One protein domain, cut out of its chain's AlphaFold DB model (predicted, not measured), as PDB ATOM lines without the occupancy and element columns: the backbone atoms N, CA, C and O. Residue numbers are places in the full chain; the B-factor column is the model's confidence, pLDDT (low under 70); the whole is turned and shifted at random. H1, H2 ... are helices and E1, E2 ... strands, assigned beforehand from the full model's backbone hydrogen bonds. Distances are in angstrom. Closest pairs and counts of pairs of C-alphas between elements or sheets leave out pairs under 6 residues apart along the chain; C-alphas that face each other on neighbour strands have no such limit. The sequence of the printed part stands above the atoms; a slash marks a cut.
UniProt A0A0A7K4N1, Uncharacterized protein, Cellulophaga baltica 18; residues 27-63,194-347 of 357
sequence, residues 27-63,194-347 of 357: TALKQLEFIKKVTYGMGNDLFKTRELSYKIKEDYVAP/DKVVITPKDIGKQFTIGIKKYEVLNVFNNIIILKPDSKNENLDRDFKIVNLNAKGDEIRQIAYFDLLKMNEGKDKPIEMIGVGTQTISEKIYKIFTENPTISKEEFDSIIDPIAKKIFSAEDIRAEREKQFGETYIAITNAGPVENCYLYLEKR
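Overview. This is residues 27 to 63 and 194 to 347 of the 357 residues of an uncharacterized protein of Cellulophaga baltica 18 (UniProt A0A0A7K4N1). Two sheets stand face to face as a sandwich with crossed strands, the strongly twisted E3-E4-E5-E9-E8 and the smaller E2-E10-E6, and helices H1, H3, H4 and H5 cluster where E8 and E9 meet H3 and H5. On the far side, E7 lies beside E6 with E1 beyond it, and H2 lies far from the other helices. The printed part has 191 residues, with five named helices and ten named strands in the order H1 E1 E2 E3 E4 E5 E6 E7 H2 E8 H3 H4 H5 E9 E10; its class is mixed and its sheets are antiparallel. It is compact, with a radius of gyration of the C-alphas of 18.6 A and spans of 57 by 48 by 29 A.

Along the chain. Find C-alpha 27 at (14.956, -10.540, -29.480); from there H1 runs 30.1 A to residue 47. Next come E1, 54 to 57, and, after the cut, E2, 194 to 198. Then read E3, 206 to 209; E4, 212 to 220, 23.0 A long, which bends by 56 degrees at residue 217; E5, 223 to 228; E6, 240 to 244; E7, 250 to 253; and H2, 256 to 263. E8, 276 to 281, leads into H3, 282 to 290, then H4, 296 to 311, 21.1 A long, and H5, 316 to 324. E9, 327 to 332, precedes E10, 339 to 346, 21.4 A long, ending at (23.602, 34.012, -29.799).

Arrangement. Start at E3, E4 and E5, a meander, each strand the antiparallel neighbour of the one before: N 207 and O 214 are 2.9 A apart, N 215 and O 227 2.8 A. E9 is the antiparallel neighbour of E5, with N 226 and O 329 within hydrogen-bond range at 2.8 A, and of E8, with N 278 and O 330 within range at 2.9 A. In the facing sheet, its strands at 47 degrees to these, look at N 196 and O 342, 2.9 A, and N 242 and O 341, 3.0 A. E1 and E7 pair at N 55 and O 252, 2.9 A. H3 is on the larger sheet, at a height of 10.8 A. H1 touches H3 at a steep tilt of 48 degrees, C-alphas 43 and 288 closest at 6.4 A. H4 and H5 form a helical hairpin, C-alphas 310 and 316 closest at 5.4 A. Every O i to N i+4 pair is within hydrogen-bond range in H1, H2, H3 and H5; in H4 10 of 12 are.

Size, cuts and confidence. The C-alphas of Asp 59 and Glu 314, the farthest apart, are 57.6 A apart. Residues 64 to 193 are not printed, and C-alphas 63 and 194 are 11.1 A apart across the cut. The links E5 to E6 and H2 to E8 are long. Confidence is under 70 at residues 27 to 29, 31 and 233 to 237.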
ATOM      1  N   THR A  27      14.916 -11.973 -29.789       66.50
ATOM      2  CA  THR A  27      14.956 -10.540 -29.480       66.50
ATOM      3  C   THR A  27      15.893  -9.765 -30.409       66.50
ATOM      4  O   THR A  27      15.487  -8.751 -30.979       66.50
ATOM      5  N   ALA A  28      17.122 -10.243 -30.612       65.75
ATOM      6  CA  ALA A  28      18.098  -9.639 -31.519       65.75
ATOM      7  C   ALA A  28      17.626  -9.691 -32.982       65.75
ATOM      8  O   ALA A  28      17.806  -8.726 -33.727       65.75
ATOM      9  N   LEU A  29      16.934 -10.766 -33.378       68.50
ATOM     10  CA  LEU A  29      16.343 -10.890 -34.711       68.50
ATOM     11  C   LEU A  29      15.239  -9.842 -34.936       68.50
ATOM     12  O   LEU A  29      15.257  -9.127 -35.935       68.50
ATOM     13  N   LYS A  30      14.330  -9.673 -33.965       75.31
ATOM     14  CA  LYS A  30      13.278  -8.640 -34.007       75.31
ATOM     15  C   LYS A  30      13.852  -7.224 -34.031       75.31
ATOM     16  O   LYS A  30      13.336  -6.358 -34.736       75.31
ATOM     17  N   GLN A  31      14.917  -6.973 -33.269       69.00
ATOM     18  CA  GLN A  31      15.611  -5.685 -33.283       69.00
ATOM     19  C   GLN A  31      16.248  -5.408 -34.645       69.00
ATOM     20  O   GLN A  31      16.114  -4.301 -35.168       69.00
ATOM     21  N   LEU A  32      16.883  -6.411 -35.255       75.12
ATOM     22  CA  LEU A  32      17.438  -6.291 -36.597       75.12
ATOM     23  C   LEU A  32      16.347  -6.000 -37.633       75.12
ATOM     24  O   LEU A  32      16.488  -5.067 -38.418       75.12
ATOM     25  N   GLU A  33      15.246  -6.751 -37.629       79.69
ATOM     26  CA  GLU A  33      14.113  -6.509 -38.529       79.69
ATOM     27  C   GLU A  33      13.556  -5.092 -38.377       79.69
ATOM     28  O   GLU A  33      13.319  -4.405 -39.374       79.69
ATOM     29  N   PHE A  34      13.415  -4.617 -37.137       78.38
ATOM     30  CA  PHE A  34      12.998  -3.248 -36.857       78.38
ATOM     31  C   PHE A  34      13.986  -2.223 -37.432       78.38
ATOM     32  O   PHE A  34      13.571  -1.323 -38.162       78.38
ATOM     33  N   ILE A  35      15.289  -2.382 -37.182       77.06
ATOM     34  CA  ILE A  35      16.332  -1.483 -37.697       77.06
ATOM     35  C   ILE A  35      16.335  -1.476 -39.227       77.06
ATOM     36  O   ILE A  35      16.355  -0.402 -39.832       77.06
ATOM     37  N   LYS A  36      16.268  -2.647 -39.871       83.88
ATOM     38  CA  LYS A  36      16.195  -2.767 -41.334       83.88
ATOM     39  C   LYS A  36      14.956  -2.080 -41.887       83.88
ATOM     40  O   LYS A  36      15.036  -1.417 -42.921       83.88
ATOM     41  N   LYS A  37      13.804  -2.245 -41.236       87.50
ATOM     42  CA  LYS A  37      12.543  -1.618 -41.647       87.50
ATOM     43  C   LYS A  37      12.617  -0.098 -41.539       87.50
ATOM     44  O   LYS A  37      12.267   0.584 -42.496       87.50
ATOM     45  N   VAL A  38      13.098   0.422 -40.410       85.19
ATOM     46  CA  VAL A  38      13.238   1.866 -40.174       85.19
ATOM     47  C   VAL A  38      14.253   2.475 -41.137       85.19
ATOM     48  O   VAL A  38      13.937   3.444 -41.815       85.19
ATOM     49  N   THR A  39      15.435   1.871 -41.265       87.06
ATOM     50  CA  THR A  39      16.514   2.384 -42.124       87.06
ATOM     51  C   THR A  39      16.115   2.379 -43.597       87.06
ATOM     52  O   THR A  39      16.338   3.368 -44.293       87.06
ATOM     53  N   TYR A  40      15.471   1.302 -44.063       92.31
ATOM     54  CA  TYR A  40      14.911   1.259 -45.410       92.31
ATOM     55  C   TYR A  40      13.828   2.319 -45.596       92.31
ATOM     56  O   TYR A  40      13.881   3.066 -46.562       92.31
ATOM     57  N   GLY A  41      12.867   2.419 -44.669       89.06
ATOM     58  CA  GLY A  41      11.780   3.393 -44.762       89.06
ATOM     59  C   GLY A  41      12.291   4.832 -44.829       89.06
ATOM     60  O   GLY A  41      11.846   5.594 -45.681       89.06
ATOM     61  N   MET A  42      13.268   5.175 -43.987       86.38
ATOM     62  CA  MET A  42      13.902   6.495 -43.972       86.38
ATOM     63  C   MET A  42      14.677   6.787 -45.256       86.38
ATOM     64  O   MET A  42      14.560   7.887 -45.786       86.38
ATOM     65  N   GLY A  43      15.472   5.833 -45.751       88.81
ATOM     66  CA  GLY A  43      16.222   6.007 -46.994       88.81
ATOM     67  C   GLY A  43      15.299   6.090 -48.207       88.81
ATOM     68  O   GLY A  43      15.371   7.044 -48.972       88.81
ATOM     69  N   ASN A  44      14.354   5.162 -48.329       90.31
ATOM     70  CA  ASN A  44      13.387   5.148 -49.416       90.31
ATOM     71  C   ASN A  44      12.557   6.438 -49.448       90.31
ATOM     72  O   ASN A  44      12.411   7.031 -50.507       90.31
ATOM     73  N   ASP A  45      12.050   6.918 -48.307       87.62
ATOM     74  CA  ASP A  45      11.296   8.178 -48.281       87.62
ATOM     75  C   ASP A  45      12.172   9.395 -48.627       87.62
ATOM     76  O   ASP A  45      11.725  10.296 -49.339       87.62
ATOM     77  N   LEU A  46      13.432   9.409 -48.178       88.88
ATOM     78  CA  LEU A  46      14.367  10.492 -48.475       88.88
ATOM     79  C   LEU A  46      14.706  10.557 -49.974       88.88
ATOM     80  O   LEU A  46      14.727  11.637 -50.545       88.88
ATOM     81  N   PHE A  47      14.939   9.424 -50.637       90.12
ATOM     82  CA  PHE A  47      15.388   9.397 -52.037       90.12
ATOM     83  C   PHE A  47      14.263   9.184 -53.064       90.12
ATOM     84  O   PHE A  47      14.510   9.279 -54.266       90.12
ATOM     85  N   LYS A  48      13.019   8.940 -52.625       86.56
ATOM     86  CA  LYS A  48      11.854   8.806 -53.512       86.56
ATOM     87  C   LYS A  48      11.613  10.099 -54.293       86.56
ATOM     88  O   LYS A  48      11.378  11.164 -53.718       86.56
ATOM     89  N   THR A  49      11.549   9.985 -55.616       83.56
ATOM     90  CA  THR A  49      11.075  11.066 -56.487       83.56
ATOM     91  C   THR A  49       9.579  11.292 -56.266       83.56
ATOM     92  O   THR A  49       8.767  10.391 -56.481       83.56
ATOM     93  N   ARG A  50       9.205  12.502 -55.841       84.06
ATOM     94  CA  ARG A  50       7.813  12.929 -55.647       84.06
ATOM     95  C   ARG A  50       7.641  14.396 -56.009       84.06
ATOM     96  O   ARG A  50       8.590  15.175 -55.936       84.06
ATOM     97  N   GLU A  51       6.424  14.762 -56.391       86.69
ATOM     98  CA  GLU A  51       6.055  16.159 -56.595       86.69
ATOM     99  C   GLU A  51       6.097  16.909 -55.257       86.69
ATOM    100  O   GLU A  51       5.580  16.432 -54.243       86.69
ATOM    101  N   LEU A  52       6.734  18.081 -55.252       89.94
ATOM    102  CA  LEU A  52       6.892  18.877 -54.043       89.94
ATOM    103  C   LEU A  52       5.709  19.837 -53.885       89.94
ATOM    104  O   LEU A  52       5.624  20.845 -54.578       89.94
ATOM    105  N   SER A  53       4.810  19.542 -52.951       89.69
ATOM    106  CA  SER A  53       3.709  20.427 -52.563       89.69
ATOM    107  C   SER A  53       4.077  21.295 -51.358       89.69
ATOM    108  O   SER A  53       4.171  20.816 -50.228       89.69
ATOM    109  N   TYR A  54       4.245  22.596 -51.595       92.81
ATOM    110  CA  TYR A  54       4.623  23.586 -50.586       92.81
ATOM    111  C   TYR A  54       3.813  24.880 -50.731       92.81
ATOM    112  O   TYR A  54       3.131  25.103 -51.730       92.81
ATOM    113  N   LYS A  55       3.880  25.736 -49.709       93.44
ATOM    114  CA  LYS A  55       3.341  27.101 -49.732       93.44
ATOM    115  C   LYS A  55       4.489  28.101 -49.667       93.44
ATOM    116  O   LYS A  55       5.474  27.869 -48.968       93.44
ATOM    117  N   ILE A  56       4.316  29.224 -50.355       95.75
ATOM    118  CA  ILE A  56       5.149  30.410 -50.173       95.75
ATOM    119  C   ILE A  56       4.465  31.301 -49.143       95.75
ATOM    120  O   ILE A  56       3.281  31.610 -49.278       95.75
ATOM    121  N   LYS A  57       5.191  31.664 -48.087       94.75
ATOM    122  CA  LYS A  57       4.769  32.715 -47.165       94.75
ATOM    123  C   LYS A  57       5.427  34.016 -47.602       94.75
ATOM    124  O   LYS A  57       6.596  34.246 -47.298       94.75
ATOM    125  N   GLU A  58       4.641  34.816 -48.307       93.50
ATOM    126  CA  GLU A  58       4.982  36.194 -48.656       93.50
ATOM    127  C   GLU A  58       5.172  37.030 -47.376       93.50
ATOM    128  O   GLU A  58       4.628  36.692 -46.316       93.50
ATOM    129  N   ASP A  59       5.993  38.078 -47.467       88.75
ATOM    130  CA  ASP A  59       6.316  39.000 -46.366       88.75
ATOM    131  C   ASP A  59       6.933  38.314 -45.130       88.75
ATOM    132  O   ASP A  59       6.756  38.728 -43.978       88.75
ATOM    133  N   TYR A  60       7.665  37.219 -45.345       93.44
ATOM    134  CA  TYR A  60       8.415  36.574 -44.276       93.44
ATOM    135  C   TYR A  60       9.566  37.469 -43.796       93.44
ATOM    136  O   TYR A  60      10.433  37.858 -44.570       93.44
ATOM    137  N   VAL A  61       9.616  37.730 -42.486       91.00
ATOM    138  CA  VAL A  61      10.748  38.412 -41.844       91.00
ATOM    139  C   VAL A  61      11.595  37.383 -41.109       91.00
ATOM    140  O   VAL A  61      11.131  36.755 -40.148       91.00
ATOM    141  N   ALA A  62      12.841  37.212 -41.549       91.50
ATOM    142  CA  ALA A  62      13.759  36.268 -40.935       91.50
ATOM    143  C   ALA A  62      14.164  36.702 -39.512       91.50
ATOM    144  O   ALA A  62      14.199  37.900 -39.218       91.50
ATOM    145  N   PRO A  63      14.517  35.764 -38.609       90.25
ATOM    146  CA  PRO A  63      14.800  36.090 -37.207       90.25
ATOM    147  C   PRO A  63      15.904  37.137 -37.013       90.25
ATOM    148  O   PRO A  63      15.804  37.990 -36.135       90.25
ATOM    149  N   ASP A 194      24.480  33.531 -35.660       93.44
ATOM    150  CA  ASP A 194      25.380  32.891 -36.610       93.44
ATOM    151  C   ASP A 194      24.538  32.235 -37.702       93.44
ATOM    152  O   ASP A 194      23.513  31.622 -37.394       93.44
ATOM    153  N   LYS A 195      24.912  32.403 -38.971       94.88
ATOM    154  CA  LYS A 195      24.114  31.908 -40.094       94.88
ATOM    155  C   LYS A 195      24.964  31.539 -41.298       94.88
ATOM    156  O   LYS A 195      25.893  32.254 -41.663       94.88
ATOM    157  N   VAL A 196      24.573  30.455 -41.957       96.69
ATOM    158  CA  VAL A 196      25.151  29.976 -43.215       96.69
ATOM    159  C   VAL A 196      24.022  29.724 -44.200       96.69
ATOM    160  O   VAL A 196      22.994  29.162 -43.830       96.69
ATOM    161  N   VAL A 197      24.218  30.128 -45.454       97.50
ATOM    162  CA  VAL A 197      23.295  29.825 -46.554       97.50
ATOM    163  C   VAL A 197      23.855  28.673 -47.360       97.50
ATOM    164  O   VAL A 197      25.020  28.703 -47.749       97.50
ATOM    165  N   ILE A 198      23.010  27.684 -47.619       98.12
ATOM    166  CA  ILE A 198      23.306  26.561 -48.496       98.12
ATOM    167  C   ILE A 198      22.392  26.646 -49.710       98.12
ATOM    168  O   ILE A 198      21.165  26.677 -49.597       98.12
ATOM    169  N   THR A 199      23.022  26.642 -50.874       97.38
ATOM    170  CA  THR A 199      22.406  26.591 -52.196       97.38
ATOM    171  C   THR A 199      22.904  25.349 -52.944       97.38
ATOM    172  O   THR A 199      23.921  24.757 -52.563       97.38
ATOM    173  N   PRO A 200      22.281  24.962 -54.073       96.19
ATOM    174  CA  PRO A 200      22.783  23.861 -54.898       96.19
ATOM    175  C   PRO A 200      24.230  24.028 -55.398       96.19
ATOM    176  O   PRO A 200      24.873  23.051 -55.769       96.19
ATOM    177  N   LYS A 201      24.772  25.255 -55.400       97.06
ATOM    178  CA  LYS A 201      26.152  25.551 -55.828       97.06
ATOM    179  C   LYS A 201      27.198  25.305 -54.737       97.06
ATOM    180  O   LYS A 201      28.387  25.505 -54.985       97.06
ATOM    181  N   ASP A 202      26.770  24.934 -53.533       98.00
ATOM    182  CA  ASP A 202      27.652  24.780 -52.375       98.00
ATOM    183  C   ASP A 202      28.099  23.334 -52.137       98.00
ATOM    184  O   ASP A 202      28.826  23.080 -51.183       98.00
ATOM    185  N   ILE A 203      27.736  22.399 -53.021       98.00
ATOM    186  CA  ILE A 203      28.222  21.013 -52.987       98.00
ATOM    187  C   ILE A 203      29.762  20.992 -52.970       98.00
ATOM    188  O   ILE A 203      30.418  21.652 -53.775       98.00
ATOM    189  N   GLY A 204      30.330  20.238 -52.027       97.69
ATOM    190  CA  GLY A 204      31.764  20.129 -51.749       97.69
ATOM    191  C   GLY A 204      32.343  21.255 -50.885       97.69
ATOM    192  O   GLY A 204      33.521  21.206 -50.531       97.69
ATOM    193  N   LYS A 205      31.563  22.288 -50.533       98.19
ATOM    194  CA  LYS A 205      32.047  23.376 -49.674       98.19
ATOM    195  C   LYS A 205      31.944  23.014 -48.201       98.19
ATOM    196  O   LYS A 205      30.993  22.372 -47.755       98.19
ATOM    197  N   GLN A 206      32.911  23.512 -47.439       97.62
ATOM    198  CA  GLN A 206      32.928  23.435 -45.984       97.62
ATOM    199  C   GLN A 206      32.435  24.740 -45.369       97.62
ATOM    200  O   GLN A 206      32.702  25.826 -45.887       97.62
ATOM    201  N   PHE A 207      31.756  24.636 -44.235       95.94
ATOM    202  CA  PHE A 207      31.323  25.777 -43.444       95.94
ATOM    203  C   PHE A 207      31.407  25.470 -41.949       95.94
ATOM    204  O   PHE A 207      31.534  24.323 -41.519       95.94
ATOM    205  N   THR A 208      31.359  26.528 -41.147       93.88
ATOM    206  CA  THR A 208      31.280  26.448 -39.687       93.88
ATOM    207  C   THR A 208      30.011  27.154 -39.247       93.88
ATOM    208  O   THR A 208      29.691  28.210 -39.784       93.88
ATOM    209  N   ILE A 209      29.297  26.562 -38.296       91.81
ATOM    210  CA  ILE A 209      28.175  27.200 -37.613       91.81
ATOM    211  C   ILE A 209      28.279  26.889 -36.117       91.81
ATOM    212  O   ILE A 209      28.383  25.733 -35.698       91.81
ATOM    213  N   GLY A 210      28.340  27.938 -35.303       88.19
ATOM    214  CA  GLY A 210      28.733  27.866 -33.904       88.19
ATOM    215  C   GLY A 210      30.174  27.382 -33.789       88.19
ATOM    216  O   GLY A 210      31.093  27.985 -34.336       88.19
ATOM    217  N   ILE A 211      30.367  26.267 -33.085       88.00
ATOM    218  CA  ILE A 211      31.672  25.603 -32.950       88.00
ATOM    219  C   ILE A 211      31.814  24.374 -33.859       88.00
ATOM    220  O   ILE A 211      32.874  23.751 -33.885       88.00
ATOM    221  N   LYS A 212      30.751  24.008 -34.587       91.25
ATOM    222  CA  LYS A 212      30.675  22.765 -35.360       91.25
ATOM    223  C   LYS A 212      30.988  23.018 -36.830       91.25
ATOM    224  O   LYS A 212      30.547  24.007 -37.421       91.25
ATOM    225  N   LYS A 213      31.750  22.100 -37.422       93.94
ATOM    226  CA  LYS A 213      32.158  22.151 -38.831       93.94
ATOM    227  C   LYS A 213      31.413  21.116 -39.654       93.94
ATOM    228  O   LYS A 213      31.166  20.005 -39.182       93.94
ATOM    229  N   TYR A 214      31.083  21.488 -40.884       95.38
ATOM    230  CA  TYR A 214      30.328  20.654 -41.810       95.38
ATOM    231  C   TYR A 214      30.837  20.819 -43.240       95.38
ATOM    232  O   TYR A 214      31.345  21.874 -43.613       95.38
ATOM    233  N   GLU A 215      30.633  19.791 -44.055       97.44
ATOM    234  CA  GLU A 215      30.777  19.813 -45.509       97.44
ATOM    235  C   GLU A 215      29.422  19.512 -46.159       97.44
ATOM    236  O   GLU A 215      28.695  18.620 -45.718       97.44
ATOM    237  N   VAL A 216      29.069  20.248 -47.212       98.19
ATOM    238  CA  VAL A 216      27.873  19.965 -48.015       98.19
ATOM    239  C   VAL A 216      28.198  18.836 -48.991       98.19
ATOM    240  O   VAL A 216      28.835  19.063 -50.013       98.19
ATOM    241  N   LEU A 217      27.748  17.615 -48.709       97.50
ATOM    242  CA  LEU A 217      27.980  16.474 -49.600       97.50
ATOM    243  C   LEU A 217      27.104  16.517 -50.843       97.50
ATOM    244  O   LEU A 217      27.536  16.108 -51.917       97.50
ATOM    245  N   ASN A 218      25.852  16.943 -50.688       97.31
ATOM    246  CA  ASN A 218      24.906  16.965 -51.791       97.31
ATOM    247  C   ASN A 218      23.733  17.907 -51.512       97.31
ATOM    248  O   ASN A 218      23.357  18.123 -50.357       97.31
ATOM    249  N   VAL A 219      23.132  18.413 -52.584       96.62
ATOM    250  CA  VAL A 219      21.887  19.182 -52.572       96.62
ATOM    251  C   VAL A 219      21.059  18.731 -53.768       96.62
ATOM    252  O   VAL A 219      21.460  18.932 -54.913       96.62
ATOM    253  N   PHE A 220      19.907  18.119 -53.517       92.50
ATOM    254  CA  PHE A 220      19.024  17.622 -54.571       92.50
ATOM    255  C   PHE A 220      17.563  17.745 -54.149       92.50
ATOM    256  O   PHE A 220      17.211  17.456 -53.008       92.50
ATOM    257  N   ASN A 221      16.698  18.162 -55.075       90.12
ATOM    258  CA  ASN A 221      15.285  18.434 -54.804       90.12
ATOM    259  C   ASN A 221      15.113  19.353 -53.577       90.12
ATOM    260  O   ASN A 221      15.557  20.498 -53.582       90.12
ATOM    261  N   ASN A 222      14.472  18.849 -52.524       94.25
ATOM    262  CA  ASN A 222      14.245  19.516 -51.248       94.25
ATOM    263  C   ASN A 222      15.238  19.090 -50.147       94.25
ATOM    264  O   ASN A 222      15.017  19.406 -48.978       94.25
ATOM    265  N   ILE A 223      16.309  18.369 -50.486       95.69
ATOM    266  CA  ILE A 223      17.200  17.710 -49.526       95.69
ATOM    267  C   ILE A 223      18.615  18.280 -49.579       95.69
ATOM    268  O   ILE A 223      19.162  18.547 -50.648       95.69
ATOM    269  N   ILE A 224      19.220  18.417 -48.400       97.12
ATOM    270  CA  ILE A 224      20.636  18.743 -48.208       97.12
ATOM    271  C   ILE A 224      21.269  17.626 -47.388       97.12
ATOM    272  O   ILE A 224      20.727  17.237 -46.353       97.12
ATOM    273  N   ILE A 225      22.427  17.136 -47.824       97.00
ATOM    274  CA  ILE A 225      23.223  16.149 -47.094       97.00
ATOM    275  C   ILE A 225      24.484  16.827 -46.577       97.00
ATOM    276  O   ILE A 225      25.278  17.355 -47.355       97.00
ATOM    277  N   LEU A 226      24.670  16.794 -45.262       96.44
ATOM    278  CA  LEU A 226      25.822  17.359 -44.576       96.44
ATOM    279  C   LEU A 226      26.683  16.253 -43.982       96.44
ATOM    280  O   LEU A 226      26.182  15.358 -43.298       96.44
ATOM    281  N   LYS A 227      27.989  16.374 -44.174       95.38
ATOM    282  CA  LYS A 227      28.996  15.595 -43.468       95.38
ATOM    283  C   LYS A 227      29.517  16.410 -42.284       95.38
ATOM    284  O   LYS A 227      30.123  17.456 -42.508       95.38
ATOM    285  N   PRO A 228      29.272  15.990 -41.036       92.88
ATOM    286  CA  PRO A 228      29.885  16.620 -39.873       92.88
ATOM    287  C   PRO A 228      31.390  16.313 -39.817       92.88
ATOM    288  O   PRO A 228      31.819  15.221 -40.181       92.88
ATOM    289  N   ASP A 229      32.190  17.263 -39.329       91.31
ATOM    290  CA  ASP A 229      33.595  17.015 -38.980       91.31
ATOM    291  C   ASP A 229      33.688  15.993 -37.835       91.31
ATOM    292  O   ASP A 229      32.880  16.012 -36.901       91.31
ATOM    293  N   SER A 230      34.681  15.101 -37.893       81.56
ATOM    294  CA  SER A 230      34.858  14.017 -36.918       81.56
ATOM    295  C   SER A 230      35.159  14.505 -35.499       81.56
ATOM    296  O   SER A 230      34.991  13.745 -34.546       81.56
ATOM    297  N   LYS A 231      35.576  15.767 -35.337       80.69
ATOM    298  CA  LYS A 231      35.822  16.405 -34.038       80.69
ATOM    299  C   LYS A 231      34.584  17.062 -33.431       80.69
ATOM    300  O   LYS A 231      34.687  17.618 -32.342       80.69
ATOM    301  N   ASN A 232      33.435  17.042 -34.105       79.56
ATOM    302  CA  ASN A 232      32.211  17.595 -33.539       79.56
ATOM    303  C   ASN A 232      31.769  16.751 -32.330       79.56
ATOM    304  O   ASN A 232      31.365  15.595 -32.474       79.56
ATOM    305  N   GLU A 233      31.815  17.338 -31.134       60.69
ATOM    306  CA  GLU A 233      31.267  16.729 -29.923       60.69
ATOM    307  C   GLU A 233      29.734  16.691 -30.038       60.69
ATOM    308  O   GLU A 233      29.068  17.725 -29.994       60.69
ATOM    309  N   ASN A 234      29.186  15.484 -30.214       66.00
ATOM    310  CA  ASN A 234      27.762  15.197 -30.421       66.00
ATOM    311  C   ASN A 234      27.171  15.726 -31.755       66.00
ATOM    312  O   ASN A 234      27.355  16.871 -32.169       66.00
ATOM    313  N   LEU A 235      26.401  14.864 -32.426       63.34
ATOM    314  CA  LEU A 235      25.663  15.183 -33.654       63.34
ATOM    315  C   LEU A 235      24.318  15.870 -33.388       63.34
ATOM    316  O   LEU A 235      23.586  16.155 -34.340       63.34
ATOM    317  N   ASP A 236      23.993  16.132 -32.120       62.50
ATOM    318  CA  ASP A 236      22.806  16.889 -31.754       62.50
ATOM    319  C   ASP A 236      22.768  18.235 -32.475       62.50
ATOM    320  O   ASP A 236      23.782  18.908 -32.719       62.50
ATOM    321  N   ARG A 237      21.549  18.562 -32.898       66.94
ATOM    322  CA  ARG A 237      21.263  19.718 -33.729       66.94
ATOM    323  C   ARG A 237      21.175  20.946 -32.860       66.94
ATOM    324  O   ARG A 237      20.180  21.137 -32.166       66.94
ATOM    325  N   ASP A 238      22.154  21.816 -33.020       77.31
ATOM    326  CA  ASP A 238      22.104  23.106 -32.348       77.31
ATOM    327  C   ASP A 238      21.390  24.151 -33.217       77.31
ATOM    328  O   ASP A 238      20.853  25.117 -32.688       77.31
ATOM    329  N   PHE A 239      21.344  23.967 -34.547       88.88
ATOM    330  CA  PHE A 239      20.858  24.981 -35.491       88.88
ATOM    331  C   PHE A 239      19.397  24.808 -35.918       88.88
ATOM    332  O   PHE A 239      18.869  23.705 -36.070       88.88
ATOM    333  N   LYS A 240      18.762  25.952 -36.176       92.44
ATOM    334  CA  LYS A 240      17.447  26.084 -36.810       92.44
ATOM    335  C   LYS A 240      17.609  26.244 -38.323       92.44
ATOM    336  O   LYS A 240      18.698  26.541 -38.812       92.44
ATOM    337  N   ILE A 241      16.521  26.021 -39.058       94.00
ATOM    338  CA  ILE A 241      16.522  25.947 -40.523       94.00
ATOM    339  C   ILE A 241      15.378  26.792 -41.073       94.00
ATOM    340  O   ILE A 241      14.265  26.729 -40.550       94.00
ATOM    341  N   VAL A 242      15.647  27.558 -42.125       95.62
ATOM    342  CA  VAL A 242      14.616  28.200 -42.949       95.62
ATOM    343  C   VAL A 242      15.055  28.199 -44.410       95.62
ATOM    344  O   VAL A 242      16.194  28.538 -44.714       95.62
ATOM    345  N   ASN A 243      14.165  27.813 -45.323       96.56
ATOM    346  CA  ASN A 243      14.431  27.840 -46.759       96.56
ATOM    347  C   ASN A 243      13.695  29.016 -47.392       96.56
ATOM    348  O   ASN A 243      12.472  29.111 -47.267       96.56
ATOM    349  N   LEU A 244      14.440  29.901 -48.049       97.06
ATOM    350  CA  LEU A 244      13.905  31.100 -48.683       97.06
ATOM    351  C   LEU A 244      14.033  31.010 -50.201       97.06
ATOM    352  O   LEU A 244      15.048  30.539 -50.723       97.06
ATOM    353  N   ASN A 245      13.021  31.509 -50.906       95.69
ATOM    354  CA  ASN A 245      13.094  31.668 -52.354       95.69
ATOM    355  C   ASN A 245      14.021  32.845 -52.738       95.69
ATOM    356  O   ASN A 245      14.502  33.594 -51.884       95.69
ATOM    357  N   ALA A 246      14.246  33.051 -54.036       93.00
ATOM    358  CA  ALA A 246      15.052  34.170 -54.542       93.00
ATOM    359  C   ALA A 246      14.543  35.584 -54.166       93.00
ATOM    360  O   ALA A 246      15.311  36.542 -54.244       93.00
ATOM    361  N   LYS A 247      13.269  35.735 -53.779       94.50
ATOM    362  CA  LYS A 247      12.672  37.004 -53.326       94.50
ATOM    363  C   LYS A 247      12.796  37.227 -51.813       94.50
ATOM    364  O   LYS A 247      12.522  38.330 -51.355       94.50
ATOM    365  N   GLY A 248      13.223  36.215 -51.058       94.62
ATOM    366  CA  GLY A 248      13.277  36.246 -49.595       94.62
ATOM    367  C   GLY A 248      12.028  35.697 -48.896       94.62
ATOM    368  O   GLY A 248      11.986  35.705 -47.669       94.62
ATOM    369  N   ASP A 249      11.044  35.177 -49.634       96.56
ATOM    370  CA  ASP A 249       9.845  34.567 -49.047       96.56
ATOM    371  C   ASP A 249      10.140  33.155 -48.524       96.56
ATOM    372  O   ASP A 249      10.930  32.407 -49.109       96.56
ATOM    373  N   GLU A 250       9.454  32.744 -47.457       96.50
ATOM    374  CA  GLU A 250       9.655  31.424 -46.853       96.50
ATOM    375  C   GLU A 250       8.952  30.315 -47.651       96.50
ATOM    376  O   GLU A 250       7.735  30.333 -47.860       96.50
ATOM    377  N   ILE A 251       9.724  29.292 -48.031       96.06
ATOM    378  CA  ILE A 251       9.238  28.033 -48.598       96.06
ATOM    379  C   ILE A 251       8.872  27.104 -47.436       96.06
ATOM    380  O   ILE A 251       9.737  26.466 -46.829       96.06
ATOM    381  N   ARG A 252       7.577  26.998 -47.125       93.12
ATOM    382  CA  ARG A 252       7.075  26.250 -45.960       93.12
ATOM    383  C   ARG A 252       6.156  25.097 -46.326       93.12
ATOM    384  O   ARG A 252       5.528  25.050 -47.383       93.12
ATOM    385  N   GLN A 253       6.037  24.172 -45.380       92.62
ATOM    386  CA  GLN A 253       5.129  23.039 -45.477       92.62
ATOM    387  C   GLN A 253       3.669  23.515 -45.485       92.62
ATOM    388  O   GLN A 253       3.299  24.464 -44.779       92.62
ATOM    389  N   ILE A 254       2.826  22.822 -46.254       91.50
ATOM    390  CA  ILE A 254       1.370  22.959 -46.163       91.50
ATOM    391  C   ILE A 254       0.929  22.431 -44.795       91.50
ATOM    392  O   ILE A 254       1.294  21.323 -44.403       91.50
ATOM    393  N   ALA A 255       0.153  23.225 -44.054       89.56
ATOM    394  CA  ALA A 255      -0.370  22.797 -42.764       89.56
ATOM    395  C   ALA A 255      -1.268  21.560 -42.931       89.56
ATOM    396  O   ALA A 255      -2.039  21.479 -43.884       89.56
ATOM    397  N   TYR A 256      -1.209  20.624 -41.983       88.62
ATOM    398  CA  TYR A 256      -1.926  19.347 -42.070       88.62
ATOM    399  C   TYR A 256      -3.427  19.504 -42.374       88.62
ATOM    400  O   TYR A 256      -3.943  18.860 -43.281       88.62
ATOM    401  N   PHE A 257      -4.121  20.409 -41.677       91.06
ATOM    402  CA  PHE A 257      -5.550  20.647 -41.908       91.06
ATOM    403  C   PHE A 257      -5.852  21.288 -43.267       91.06
ATOM    404  O   PHE A 257      -6.889  20.993 -43.855       91.06
ATOM    405  N   ASP A 258      -4.957  22.132 -43.781       90.62
ATOM    406  CA  ASP A 258      -5.096  22.672 -45.136       90.62
ATOM    407  C   ASP A 258      -4.907  21.560 -46.168       90.62
ATOM    408  O   ASP A 258      -5.671  21.471 -47.123       90.62
ATOM    409  N   LEU A 259      -3.919  20.687 -45.952       90.62
ATOM    410  CA  LEU A 259      -3.643  19.553 -46.828       90.62
ATOM    411  C   LEU A 259      -4.820  18.568 -46.862       90.62
ATOM    412  O   LEU A 259      -5.189  18.114 -47.941       90.62
ATOM    413  N   LEU A 260      -5.439  18.283 -45.709       90.75
ATOM    414  CA  LEU A 260      -6.649  17.459 -45.634       90.75
ATOM    415  C   LEU A 260      -7.760  18.029 -46.517       90.75
ATOM    416  O   LEU A 260      -8.270  17.312 -47.371       90.75
ATOM    417  N   LYS A 261      -8.061  19.327 -46.384       93.19
ATOM    418  CA  LYS A 261      -9.062  20.009 -47.220       93.19
ATOM    419  C   LYS A 261      -8.695  19.970 -48.702       93.19
ATOM    420  O   LYS A 261      -9.543  19.719 -49.548       93.19
ATOM    421  N   MET A 262      -7.421  20.183 -49.035       89.94
ATOM    422  CA  MET A 262      -6.933  20.115 -50.417       89.94
ATOM    423  C   MET A 262      -7.025  18.711 -51.026       89.94
ATOM    424  O   MET A 262      -6.950  18.595 -52.250       89.94
ATOM    425  N   ASN A 263      -7.149  17.669 -50.204       92.94
ATOM    426  CA  ASN A 263      -7.259  16.275 -50.622       92.94
ATOM    427  C   ASN A 263      -8.703  15.752 -50.643       92.94
ATOM    428  O   ASN A 263      -8.926  14.631 -51.097       92.94
ATOM    429  N   GLU A 264      -9.684  16.542 -50.203       93.25
ATOM    430  CA  GLU A 264     -11.094  16.160 -50.270       93.25
ATOM    431  C   GLU A 264     -11.527  15.931 -51.726       93.25
ATOM    432  O   GLU A 264     -11.322  16.774 -52.599       93.25
ATOM    433  N   GLY A 265     -12.107  14.759 -51.996       90.31
ATOM    434  CA  GLY A 265     -12.614  14.394 -53.324       90.31
ATOM    435  C   GLY A 265     -11.544  14.119 -54.388       90.31
ATOM    436  O   GLY A 265     -11.896  13.993 -55.558       90.31
ATOM    437  N   LYS A 266     -10.255  14.025 -54.023       90.00
ATOM    438  CA  LYS A 266      -9.181  13.676 -54.967       90.00
ATOM    439  C   LYS A 266      -8.926  12.172 -55.015       90.00
ATOM    440  O   LYS A 266      -8.621  11.564 -53.995       90.00
ATOM    441  N   ASP A 267      -8.905  11.617 -56.227       86.00
ATOM    442  CA  ASP A 267      -8.524  10.215 -56.471       86.00
ATOM    443  C   ASP A 267      -7.049   9.932 -56.135       86.00
ATOM    444  O   ASP A 267      -6.681   8.817 -55.768       86.00
ATOM    445  N   LYS A 268      -6.188  10.951 -56.260       85.94
ATOM    446  CA  LYS A 268      -4.768  10.903 -55.890       85.94
ATOM    447  C   LYS A 268      -4.472  12.021 -54.886       85.94
ATOM    448  O   LYS A 268      -4.356  13.178 -55.301       85.94
ATOM    449  N   PRO A 269      -4.397  11.714 -53.581       85.19
ATOM    450  CA  PRO A 269      -4.126  12.723 -52.568       85.19
ATOM    451  C   PRO A 269      -2.692  13.242 -52.686       85.19
ATOM    452  O   PRO A 269      -1.765  12.508 -53.027       85.19
ATOM    453  N   ILE A 270      -2.512  14.517 -52.360       85.88
ATOM    454  CA  ILE A 270      -1.207  15.139 -52.183       85.88
ATOM    455  C   ILE A 270      -0.566  14.547 -50.924       85.88
ATOM    456  O   ILE A 270      -1.142  14.618 -49.834       85.88
ATOM    457  N   GLU A 271       0.631  13.977 -51.072       83.69
ATOM    458  CA  GLU A 271       1.419  13.459 -49.953       83.69
ATOM    459  C   GLU A 271       1.979  14.612 -49.103       83.69
ATOM    460  O   GLU A 271       2.475  15.618 -49.616       83.69
ATOM    461  N   MET A 272       1.932  14.460 -47.778       82.44
ATOM    462  CA  MET A 272       2.595  15.387 -46.865       82.44
ATOM    463  C   MET A 272       4.110  15.187 -46.948       82.44
ATOM    464  O   MET A 272       4.609  14.087 -46.724       82.44
ATOM    465  N   ILE A 273       4.852  16.258 -47.216       82.44
ATOM    466  CA  ILE A 273       6.318  16.215 -47.236       82.44
ATOM    467  C   ILE A 273       6.824  16.339 -45.812       82.44
ATOM    468  O   ILE A 273       6.596  17.369 -45.187       82.44
ATOM    469  N   GLY A 274       7.518  15.328 -45.294       77.69
ATOM    470  CA  GLY A 274       8.186  15.434 -43.999       77.69
ATOM    471  C   GLY A 274       9.260  16.523 -44.032       77.69
ATOM    472  O   GLY A 274      10.227  16.404 -44.776       77.69
ATOM    473  N   VAL A 275       9.100  17.579 -43.233       86.38
ATOM    474  CA  VAL A 275      10.135  18.602 -43.035       86.38
ATOM    475  C   VAL A 275      10.868  18.306 -41.743       86.38
ATOM    476  O   VAL A 275      10.254  18.001 -40.721       86.38
ATOM    477  N   GLY A 276      12.187  18.412 -41.778       87.00
ATOM    478  CA  GLY A 276      13.002  18.222 -40.595       87.00
ATOM    479  C   GLY A 276      14.396  17.772 -40.958       87.00
ATOM    480  O   GLY A 276      14.887  17.997 -42.060       87.00
ATOM    481  N   THR A 277      15.043  17.122 -40.007       89.00
ATOM    482  CA  THR A 277      16.332  16.507 -40.273       89.00
ATOM    483  C   THR A 277      16.404  15.148 -39.610       89.00
ATOM    484  O   THR A 277      15.707  14.869 -38.626       89.00
ATOM    485  N   GLN A 278      17.264  14.313 -40.165       87.56
ATOM    486  CA  GLN A 278      17.549  12.974 -39.694       87.56
ATOM    487  C   GLN A 278      19.017  12.651 -39.947       87.56
ATOM    488  O   GLN A 278      19.677  13.297 -40.758       87.56
ATOM    489  N   THR A 279      19.531  11.643 -39.260       88.81
ATOM    490  CA  THR A 279      20.860  11.101 -39.540       88.81
ATOM    491  C   THR A 279      20.760   9.919 -40.492       88.81
ATOM    492  O   THR A 279      19.817   9.131 -40.408       88.81
ATOM    493  N   ILE A 280      21.754   9.757 -41.355       90.38
ATOM    494  CA  ILE A 280      21.890   8.625 -42.272       90.38
ATOM    495  C   ILE A 280      23.351   8.181 -42.279       90.38
ATOM    496  O   ILE A 280      24.246   9.018 -42.342       90.38
ATOM    497  N   SER A 281      23.618   6.882 -42.176       91.50
ATOM    498  CA  SER A 281      24.998   6.396 -42.263       91.50
ATOM    499  C   SER A 281      25.498   6.425 -43.703       91.50
ATOM    500  O   SER A 281      24.719   6.272 -44.647       91.50
ATOM    501  N   GLU A 282      26.806   6.582 -43.877       93.12
ATOM    502  CA  GLU A 282      27.468   6.640 -45.176       93.12
ATOM    503  C   GLU A 282      27.090   5.451 -46.064       93.12
ATOM    504  O   GLU A 282      26.780   5.627 -47.242       93.12
ATOM    505  N   LYS A 283      27.069   4.237 -45.504       93.44
ATOM    506  CA  LYS A 283      26.705   3.029 -46.251       93.44
ATOM    507  C   LYS A 283      25.278   3.095 -46.796       93.44
ATOM    508  O   LYS A 283      25.060   2.759 -47.956       93.44
ATOM    509  N   ILE A 284      24.318   3.530 -45.979       94.00
ATOM    510  CA  ILE A 284      22.907   3.635 -46.377       94.00
ATOM    511  C   ILE A 284      22.723   4.759 -47.392       94.00
ATOM    512  O   ILE A 284      22.035   4.571 -48.391       94.00
ATOM    513  N   TYR A 285      23.393   5.894 -47.177       94.88
ATOM    514  CA  TYR A 285      23.431   6.996 -48.132       94.88
ATOM    515  C   TYR A 285      23.912   6.531 -49.513       94.88
ATOM    516  O   TYR A 285      23.246   6.804 -50.510       94.88
ATOM    517  N   LYS A 286      25.015   5.772 -49.577       95.56
ATOM    518  CA  LYS A 286      25.546   5.227 -50.837       95.56
ATOM    519  C   LYS A 286      24.559   4.286 -51.525       95.56
ATOM    520  O   LYS A 286      24.284   4.488 -52.699       95.56
ATOM    521  N   ILE A 287      23.966   3.339 -50.788       95.44
ATOM    522  CA  ILE A 287      22.984   2.385 -51.339       95.44
ATOM    523  C   ILE A 287      21.842   3.117 -52.058       95.44
ATOM    524  O   ILE A 287      21.556   2.816 -53.213       95.44
ATOM    525  N   PHE A 288      21.217   4.097 -51.402       94.94
ATOM    526  CA  PHE A 288      20.088   4.819 -51.994       94.94
ATOM    527  C   PHE A 288      20.500   5.859 -53.039       94.94
ATOM    528  O   PHE A 288      19.708   6.169 -53.920       94.94
ATOM    529  N   THR A 289      21.724   6.388 -52.983       93.88
ATOM    530  CA  THR A 289      22.227   7.288 -54.035       93.88
ATOM    531  C   THR A 289      22.520   6.517 -55.325       93.88
ATOM    532  O   THR A 289      22.241   7.012 -56.413       93.88
ATOM    533  N   GLU A 290      23.063   5.301 -55.213       94.81
ATOM    534  CA  GLU A 290      23.379   4.427 -56.349       94.81
ATOM    535  C   GLU A 290      22.129   3.744 -56.926       94.81
ATOM    536  O   GLU A 290      22.023   3.583 -58.140       94.81
ATOM    537  N   ASN A 291      21.166   3.369 -56.073       94.44
ATOM    538  CA  ASN A 291      19.896   2.771 -56.483       94.44
ATOM    539  C   ASN A 291      18.708   3.337 -55.669       94.44
ATOM    540  O   ASN A 291      18.260   2.707 -54.707       94.44
ATOM    541  N   PRO A 292      18.156   4.505 -56.057       91.50
ATOM    542  CA  PRO A 292      17.050   5.152 -55.338       91.50
ATOM    543  C   PRO A 292      15.751   4.339 -55.293       91.50
ATOM    544  O   PRO A 292      14.889   4.603 -54.459       91.50
ATOM    545  N   THR A 293      15.594   3.370 -56.200       93.12
ATOM    546  CA  THR A 293      14.399   2.526 -56.343       93.12
ATOM    547  C   THR A 293      14.611   1.097 -55.842       93.12
ATOM    548  O   THR A 293      13.811   0.224 -56.173       93.12
ATOM    549  N   ILE A 294      15.689   0.846 -55.088       95.31
ATOM    550  CA  ILE A 294      16.002  -0.474 -54.526       95.31
ATOM    551  C   ILE A 294      14.800  -1.044 -53.767       95.31
ATOM    552  O   ILE A 294      14.181  -0.343 -52.963       95.31
ATOM    553  N   SER A 295      14.464  -2.313 -54.007       95.31
ATOM    554  CA  SER A 295      13.359  -2.946 -53.286       95.31
ATOM    555  C   SER A 295      13.731  -3.245 -51.831       95.31
ATOM    556  O   SER A 295      14.905  -3.262 -51.442       95.31
ATOM    557  N   LYS A 296      12.725  -3.527 -50.996       93.38
ATOM    558  CA  LYS A 296      12.959  -3.898 -49.596       93.38
ATOM    559  C   LYS A 296      13.758  -5.199 -49.492       93.38
ATOM    560  O   LYS A 296      14.632  -5.305 -48.634       93.38
ATOM    561  N   GLU A 297      13.468  -6.157 -50.364       95.00
ATOM    562  CA  GLU A 297      14.113  -7.466 -50.431       95.00
ATOM    563  C   GLU A 297      15.577  -7.340 -50.870       95.00
ATOM    564  O   GLU A 297      16.464  -7.933 -50.256       95.00
ATOM    565  N   GLU A 298      15.845  -6.519 -51.889       96.06
ATOM    566  CA  GLU A 298      17.205  -6.234 -52.353       96.06
ATOM    567  C   GLU A 298      18.015  -5.529 -51.264       96.06
ATOM    568  O   GLU A 298      19.133  -5.944 -50.954       96.06
ATOM    569  N   PHE A 299      17.435  -4.517 -50.618       95.19
ATOM    570  CA  PHE A 299      18.065  -3.834 -49.493       95.19
ATOM    571  C   PHE A 299      18.393  -4.804 -48.348       95.19
ATOM    572  O   PHE A 299      19.507  -4.789 -47.824       95.19
ATOM    573  N   ASP A 300      17.457  -5.678 -47.975       92.75
ATOM    574  CA  ASP A 300      17.675  -6.664 -46.913       92.75
ATOM    575  C   ASP A 300      18.782  -7.657 -47.268       92.75
ATOM    576  O   ASP A 300      19.618  -7.954 -46.415       92.75
ATOM    577  N   SER A 301      18.882  -8.076 -48.533       94.25
ATOM    578  CA  SER A 301      19.971  -8.948 -48.991       94.25
ATOM    579  C   SER A 301      21.366  -8.319 -48.824       94.25
ATOM    580  O   SER A 301      22.341  -9.034 -48.583       94.25
ATOM    581  N   ILE A 302      21.462  -6.984 -48.886       93.25
ATOM    582  CA  ILE A 302      22.704  -6.230 -48.658       93.25
ATOM    583  C   ILE A 302      22.991  -6.083 -47.157       93.25
ATOM    584  O   ILE A 302      24.144  -6.184 -46.731       93.25
ATOM    585  N   ILE A 303      21.962  -5.822 -46.346       90.12
ATOM    586  CA  ILE A 303      22.121  -5.514 -44.918       90.12
ATOM    587  C   ILE A 303      22.245  -6.770 -44.052       90.12
ATOM    588  O   ILE A 303      22.969  -6.742 -43.057       90.12
ATOM    589  N   ASP A 304      21.611  -7.883 -44.413       87.75
ATOM    590  CA  ASP A 304      21.615  -9.107 -43.604       87.75
ATOM    591  C   ASP A 304      23.024  -9.672 -43.345       87.75
ATOM    592  O   ASP A 304      23.330  -9.991 -42.190       87.75
ATOM    593  N   PRO A 305      23.932  -9.766 -44.339       88.81
ATOM    594  CA  PRO A 305      25.310 -10.186 -44.089       88.81
ATOM    595  C   PRO A 305      26.067  -9.221 -43.166       88.81
ATOM    596  O   PRO A 305      26.825  -9.658 -42.298       88.81
ATOM    597  N   ILE A 306      25.838  -7.912 -43.324       88.00
ATOM    598  CA  ILE A 306      26.462  -6.865 -42.503       88.00
ATOM    599  C   ILE A 306      26.003  -6.996 -41.049       88.00
ATOM    600  O   ILE A 306      26.820  -7.004 -40.130       88.00
ATOM    601  N   ALA A 307      24.698  -7.149 -40.842       83.44
ATOM    602  CA  ALA A 307      24.108  -7.313 -39.528       83.44
ATOM    603  C   ALA A 307      24.633  -8.562 -38.819       83.44
ATOM    604  O   ALA A 307      25.081  -8.469 -37.678       83.44
ATOM    605  N   LYS A 308      24.661  -9.714 -39.507       83.19
ATOM    606  CA  LYS A 308      25.236 -10.954 -38.961       83.19
ATOM    607  C   LYS A 308      26.672 -10.746 -38.491       83.19
ATOM    608  O   LYS A 308      27.037 -11.216 -37.417       83.19
ATOM    609  N   LYS A 309      27.473 -10.009 -39.263       85.88
ATOM    610  CA  LYS A 309      28.857  -9.711 -38.899       85.88
ATOM    611  C   LYS A 309      28.960  -8.839 -37.646       85.88
ATOM    612  O   LYS A 309      29.773  -9.141 -36.783       85.88
ATOM    613  N   ILE A 310      28.121  -7.810 -37.528       82.75
ATOM    614  CA  ILE A 310      28.079  -6.920 -36.358       82.75
ATOM    615  C   ILE A 310      27.670  -7.688 -35.099       82.75
ATOM    616  O   ILE A 310      28.343  -7.579 -34.083       82.75
ATOM    617  N   PHE A 311      26.612  -8.501 -35.164       79.50
ATOM    618  CA  PHE A 311      26.148  -9.282 -34.011       79.50
ATOM    619  C   PHE A 311      27.099 -10.413 -33.606       79.50
ATOM    620  O   PHE A 311      27.036 -10.874 -32.473       79.50
ATOM    621  N   SER A 312      27.980 -10.850 -34.511       81.69
ATOM    622  CA  SER A 312      29.006 -11.858 -34.212       81.69
ATOM    623  C   SER A 312      30.333 -11.248 -33.743       81.69
ATOM    624  O   SER A 312      31.278 -11.992 -33.486       81.69
ATOM    625  N   ALA A 313      30.448  -9.916 -33.698       81.88
ATOM    626  CA  ALA A 313      31.689  -9.238 -33.345       81.88
ATOM    627  C   ALA A 313      31.868  -9.149 -31.824       81.88
ATOM    628  O   ALA A 313      30.914  -8.922 -31.086       81.88
ATOM    629  N   GLU A 314      33.117  -9.266 -31.371       86.44
ATOM    630  CA  GLU A 314      33.486  -9.050 -29.967       86.44
ATOM    631  C   GLU A 314      33.229  -7.596 -29.536       86.44
ATOM    632  O   GLU A 314      32.713  -7.351 -28.449       86.44
ATOM    633  N   ASP A 315      33.506  -6.642 -30.431       87.31
ATOM    634  CA  ASP A 315      33.152  -5.231 -30.277       87.31
ATOM    635  C   ASP A 315      32.111  -4.825 -31.331       87.31
ATOM    636  O   ASP A 315      32.425  -4.443 -32.465       87.31
ATOM    637  N   ILE A 316      30.841  -4.908 -30.931       80.50
ATOM    638  CA  ILE A 316      29.680  -4.543 -31.754       80.50
ATOM    639  C   ILE A 316      29.767  -3.086 -32.223       80.50
ATOM    640  O   ILE A 316      29.380  -2.778 -33.352       80.50
ATOM    641  N   ARG A 317      30.253  -2.172 -31.373       78.44
ATOM    642  CA  ARG A 317      30.288  -0.740 -31.692       78.44
ATOM    643  C   ARG A 317      31.338  -0.462 -32.759       78.44
ATOM    644  O   ARG A 317      31.004   0.156 -33.771       78.44
ATOM    645  N   ALA A 318      32.560  -0.947 -32.560       83.88
ATOM    646  CA  ALA A 318      33.642  -0.755 -33.517       83.88
ATOM    647  C   ALA A 318      33.331  -1.422 -34.867       83.88
ATOM    648  O   ALA A 318      33.530  -0.814 -35.922       83.88
ATOM    649  N   GLU A 319      32.781  -2.644 -34.867       87.38
ATOM    650  CA  GLU A 319      32.415  -3.304 -36.126       87.38
ATOM    651  C   GLU A 319      31.240  -2.586 -36.810       87.38
ATOM    652  O   GLU A 319      31.248  -2.452 -38.032       87.38
ATOM    653  N   ARG A 320      30.272  -2.034 -36.064       81.88
ATOM    654  CA  ARG A 320      29.200  -1.205 -36.640       81.88
ATOM    655  C   ARG A 320      29.752   0.042 -37.329       81.88
ATOM    656  O   ARG A 320      29.372   0.294 -38.471       81.88
ATOM    657  N   GLU A 321      30.616   0.803 -36.661       84.62
ATOM    658  CA  GLU A 321      31.245   2.008 -37.227       84.62
ATOM    659  C   GLU A 321      32.029   1.660 -38.504       84.62
ATOM    660  O   GLU A 321      31.882   2.314 -39.534       84.62
ATOM    661  N   LYS A 322      32.757   0.541 -38.495       89.88
ATOM    662  CA  LYS A 322      33.479   0.027 -39.666       89.88
ATOM    663  C   LYS A 322      32.572  -0.400 -40.824       89.88
ATOM    664  O   LYS A 322      32.944  -0.218 -41.980       89.88
ATOM    665  N   GLN A 323      31.419  -1.013 -40.549       90.25
ATOM    666  CA  GLN A 323      30.506  -1.496 -41.593       90.25
ATOM    667  C   GLN A 323      29.628  -0.389 -42.190       90.25
ATOM    668  O   GLN A 323      29.362  -0.391 -43.394       90.25
ATOM    669  N   PHE A 324      29.147   0.535 -41.355       88.88
ATOM    670  CA  PHE A 324      28.215   1.583 -41.770       88.88
ATOM    671  C   PHE A 324      28.892   2.907 -42.135       88.88
ATOM    672  O   PHE A 324      28.257   3.724 -42.806       88.88
ATOM    673  N   GLY A 325      30.163   3.081 -41.764       89.75
ATOM    674  CA  GLY A 325      30.937   4.287 -42.024       89.75
ATOM    675  C   GLY A 325      30.491   5.463 -41.162       89.75
ATOM    676  O   GLY A 325      29.876   5.301 -40.103       89.75
ATOM    677  N   GLU A 326      30.809   6.662 -41.633       90.06
ATOM    678  CA  GLU A 326      30.472   7.900 -40.934       90.06
ATOM    679  C   GLU A 326      28.955   8.158 -40.905       90.06
ATOM    680  O   GLU A 326      28.170   7.551 -41.637       90.06
ATOM    681  N   THR A 327      28.518   9.074 -40.039       89.56
ATOM    682  CA  THR A 327      27.114   9.500 -39.966       89.56
ATOM    683  C   THR A 327      26.949  10.875 -40.595       89.56
ATOM    684  O   THR A 327      27.585  11.836 -40.174       89.56
ATOM    685  N   TYR A 328      26.058  10.973 -41.572       92.50
ATOM    686  CA  TYR A 328      25.676  12.210 -42.244       92.50
ATOM    687  C   TYR A 328      24.353  12.740 -41.694       92.50
ATOM    688  O   TYR A 328      23.558  12.004 -41.104       92.50
ATOM    689  N   ILE A 329      24.097  14.026 -41.918       93.31
ATOM    690  CA  ILE A 329      22.841  14.694 -41.580       93.31
ATOM    691  C   ILE A 329      22.095  14.976 -42.880       93.31
ATOM    692  O   ILE A 329      22.608  15.666 -43.754       93.31
ATOM    693  N   ALA A 330      20.874  14.470 -42.996       93.31
ATOM    694  CA  ALA A 330      19.953  14.807 -44.068       93.31
ATOM    695  C   ALA A 330      18.945  15.845 -43.567       93.31
ATOM    696  O   ALA A 330      18.265  15.619 -42.565       93.31
ATOM    697  N   ILE A 331      18.853  16.975 -44.260       94.38
ATOM    698  CA  ILE A 331      17.874  18.036 -44.029       94.38
ATOM    699  C   ILE A 331      16.847  17.969 -45.151       94.38
ATOM    700  O   ILE A 331      17.220  18.110 -46.311       94.38
ATOM    701  N   THR A 332      15.573  17.822 -44.805       93.56
ATOM    702  CA  THR A 332      14.458  17.817 -45.753       93.56
ATOM    703  C   THR A 332      13.647  19.096 -45.589       93.56
ATOM    704  O   THR A 332      13.118  19.376 -44.512       93.56
ATOM    705  N   ASN A 333      13.542  19.868 -46.666       94.56
ATOM    706  CA  ASN A 333      12.771  21.104 -46.756       94.56
ATOM    707  C   ASN A 333      11.381  20.842 -47.351       94.56
ATOM    708  O   ASN A 333      11.120  19.791 -47.935       94.56
ATOM    709  N   ALA A 334      10.473  21.809 -47.217       93.06
ATOM    710  CA  ALA A 334       9.120  21.680 -47.759       93.06
ATOM    711  C   ALA A 334       9.082  21.693 -49.295       93.06
ATOM    712  O   ALA A 334       8.286  20.983 -49.902       93.06
ATOM    713  N   GLY A 335       9.935  22.509 -49.910       94.19
ATOM    714  CA  GLY A 335      10.066  22.654 -51.357       94.19
ATOM    715  C   GLY A 335      11.532  22.613 -51.788       94.19
ATOM    716  O   GLY A 335      12.396  22.321 -50.954       94.19
ATOM    717  N   PRO A 336      11.819  22.892 -53.073       94.88
ATOM    718  CA  PRO A 336      13.174  22.887 -53.609       94.88
ATOM    719  C   PRO A 336      14.137  23.728 -52.768       94.88
ATOM    720  O   PRO A 336      13.773  24.797 -52.273       94.88
ATOM    721  N   VAL A 337      15.366  23.246 -52.595       96.12
ATOM    722  CA  VAL A 337      16.416  24.008 -51.915       96.12
ATOM    723  C   VAL A 337      16.838  25.167 -52.813       96.12
ATOM    724  O   VAL A 337      17.469  24.952 -53.847       96.12
ATOM    725  N   GLU A 338      16.509  26.389 -52.401       95.62
ATOM    726  CA  GLU A 338      16.946  27.613 -53.076       95.62
ATOM    727  C   GLU A 338      18.010  28.308 -52.229       95.62
ATOM    728  O   GLU A 338      19.195  28.239 -52.553       95.62
ATOM    729  N   ASN A 339      17.596  28.904 -51.108       96.94
ATOM    730  CA  ASN A 339      18.476  29.527 -50.125       96.94
ATOM    731  C   ASN A 339      18.137  28.971 -48.741       96.94
ATOM    732  O   ASN A 339      17.330  29.540 -48.004       96.94
ATOM    733  N   CYS A 340      18.737  27.836 -48.388       97.31
ATOM    734  CA  CYS A 340      18.519  27.214 -47.089       97.31
ATOM    735  C   CYS A 340      19.469  27.811 -46.052       97.31
ATOM    736  O   CYS A 340      20.672  27.559 -46.075       97.31
ATOM    737  N   TYR A 341      18.925  28.605 -45.140       97.25
ATOM    738  CA  TYR A 341      19.652  29.177 -44.021       97.25
ATOM    739  C   TYR A 341      19.676  28.188 -42.861       97.25
ATOM    740  O   TYR A 341      18.631  27.815 -42.325       97.25
ATOM    741  N   LEU A 342      20.882  27.828 -42.432       95.75
ATOM    742  CA  LEU A 342      21.131  27.239 -41.122       95.75
ATOM    743  C   LEU A 342      21.512  28.374 -40.181       95.75
ATOM    744  O   LEU A 342      22.378  29.178 -40.532       95.75
ATOM    745  N   TYR A 343      20.881  28.469 -39.013       94.56
ATOM    746  CA  TYR A 343      21.161  29.564 -38.088       94.56
ATOM    747  C   TYR A 343      21.133  29.160 -36.614       94.56
ATOM    748  O   TYR A 343      20.354  28.305 -36.187       94.56
ATOM    749  N   LEU A 344      21.983  29.824 -35.835       92.38
ATOM    750  CA  LEU A 344      22.097  29.718 -34.385       92.38
ATOM    751  C   LEU A 344      21.869  31.075 -33.751       92.38
ATOM    752  O   LEU A 344      22.421  32.081 -34.189       92.38
ATOM    753  N   GLU A 345      21.090  31.084 -32.682       90.62
ATOM    754  CA  GLU A 345      20.887  32.276 -31.879       90.62
ATOM    755  C   GLU A 345      22.035  32.444 -30.878       90.62
ATOM    756  O   GLU A 345      22.351  31.523 -30.123       90.62
ATOM    757  N   LYS A 346      22.647  33.628 -30.843       89.81
ATOM    758  CA  LYS A 346      23.602  34.012 -29.799       89.81
ATOM    759  C   LYS A 346      22.830  34.702 -28.681       89.81
ATOM    760  O   LYS A 346      22.058  35.612 -28.955       89.81
ATOM    761  N   ARG A 347      23.026  34.280 -27.430       85.25
ATOM    762  CA  ARG A 347      22.311  34.806 -26.246       85.25
ATOM    763  C   ARG A 347      23.278  35.285 -25.172       85.25
ATOM    764  O   ARG A 347      23.276  34.819 -24.032       85.25
TER     765      ARG A 347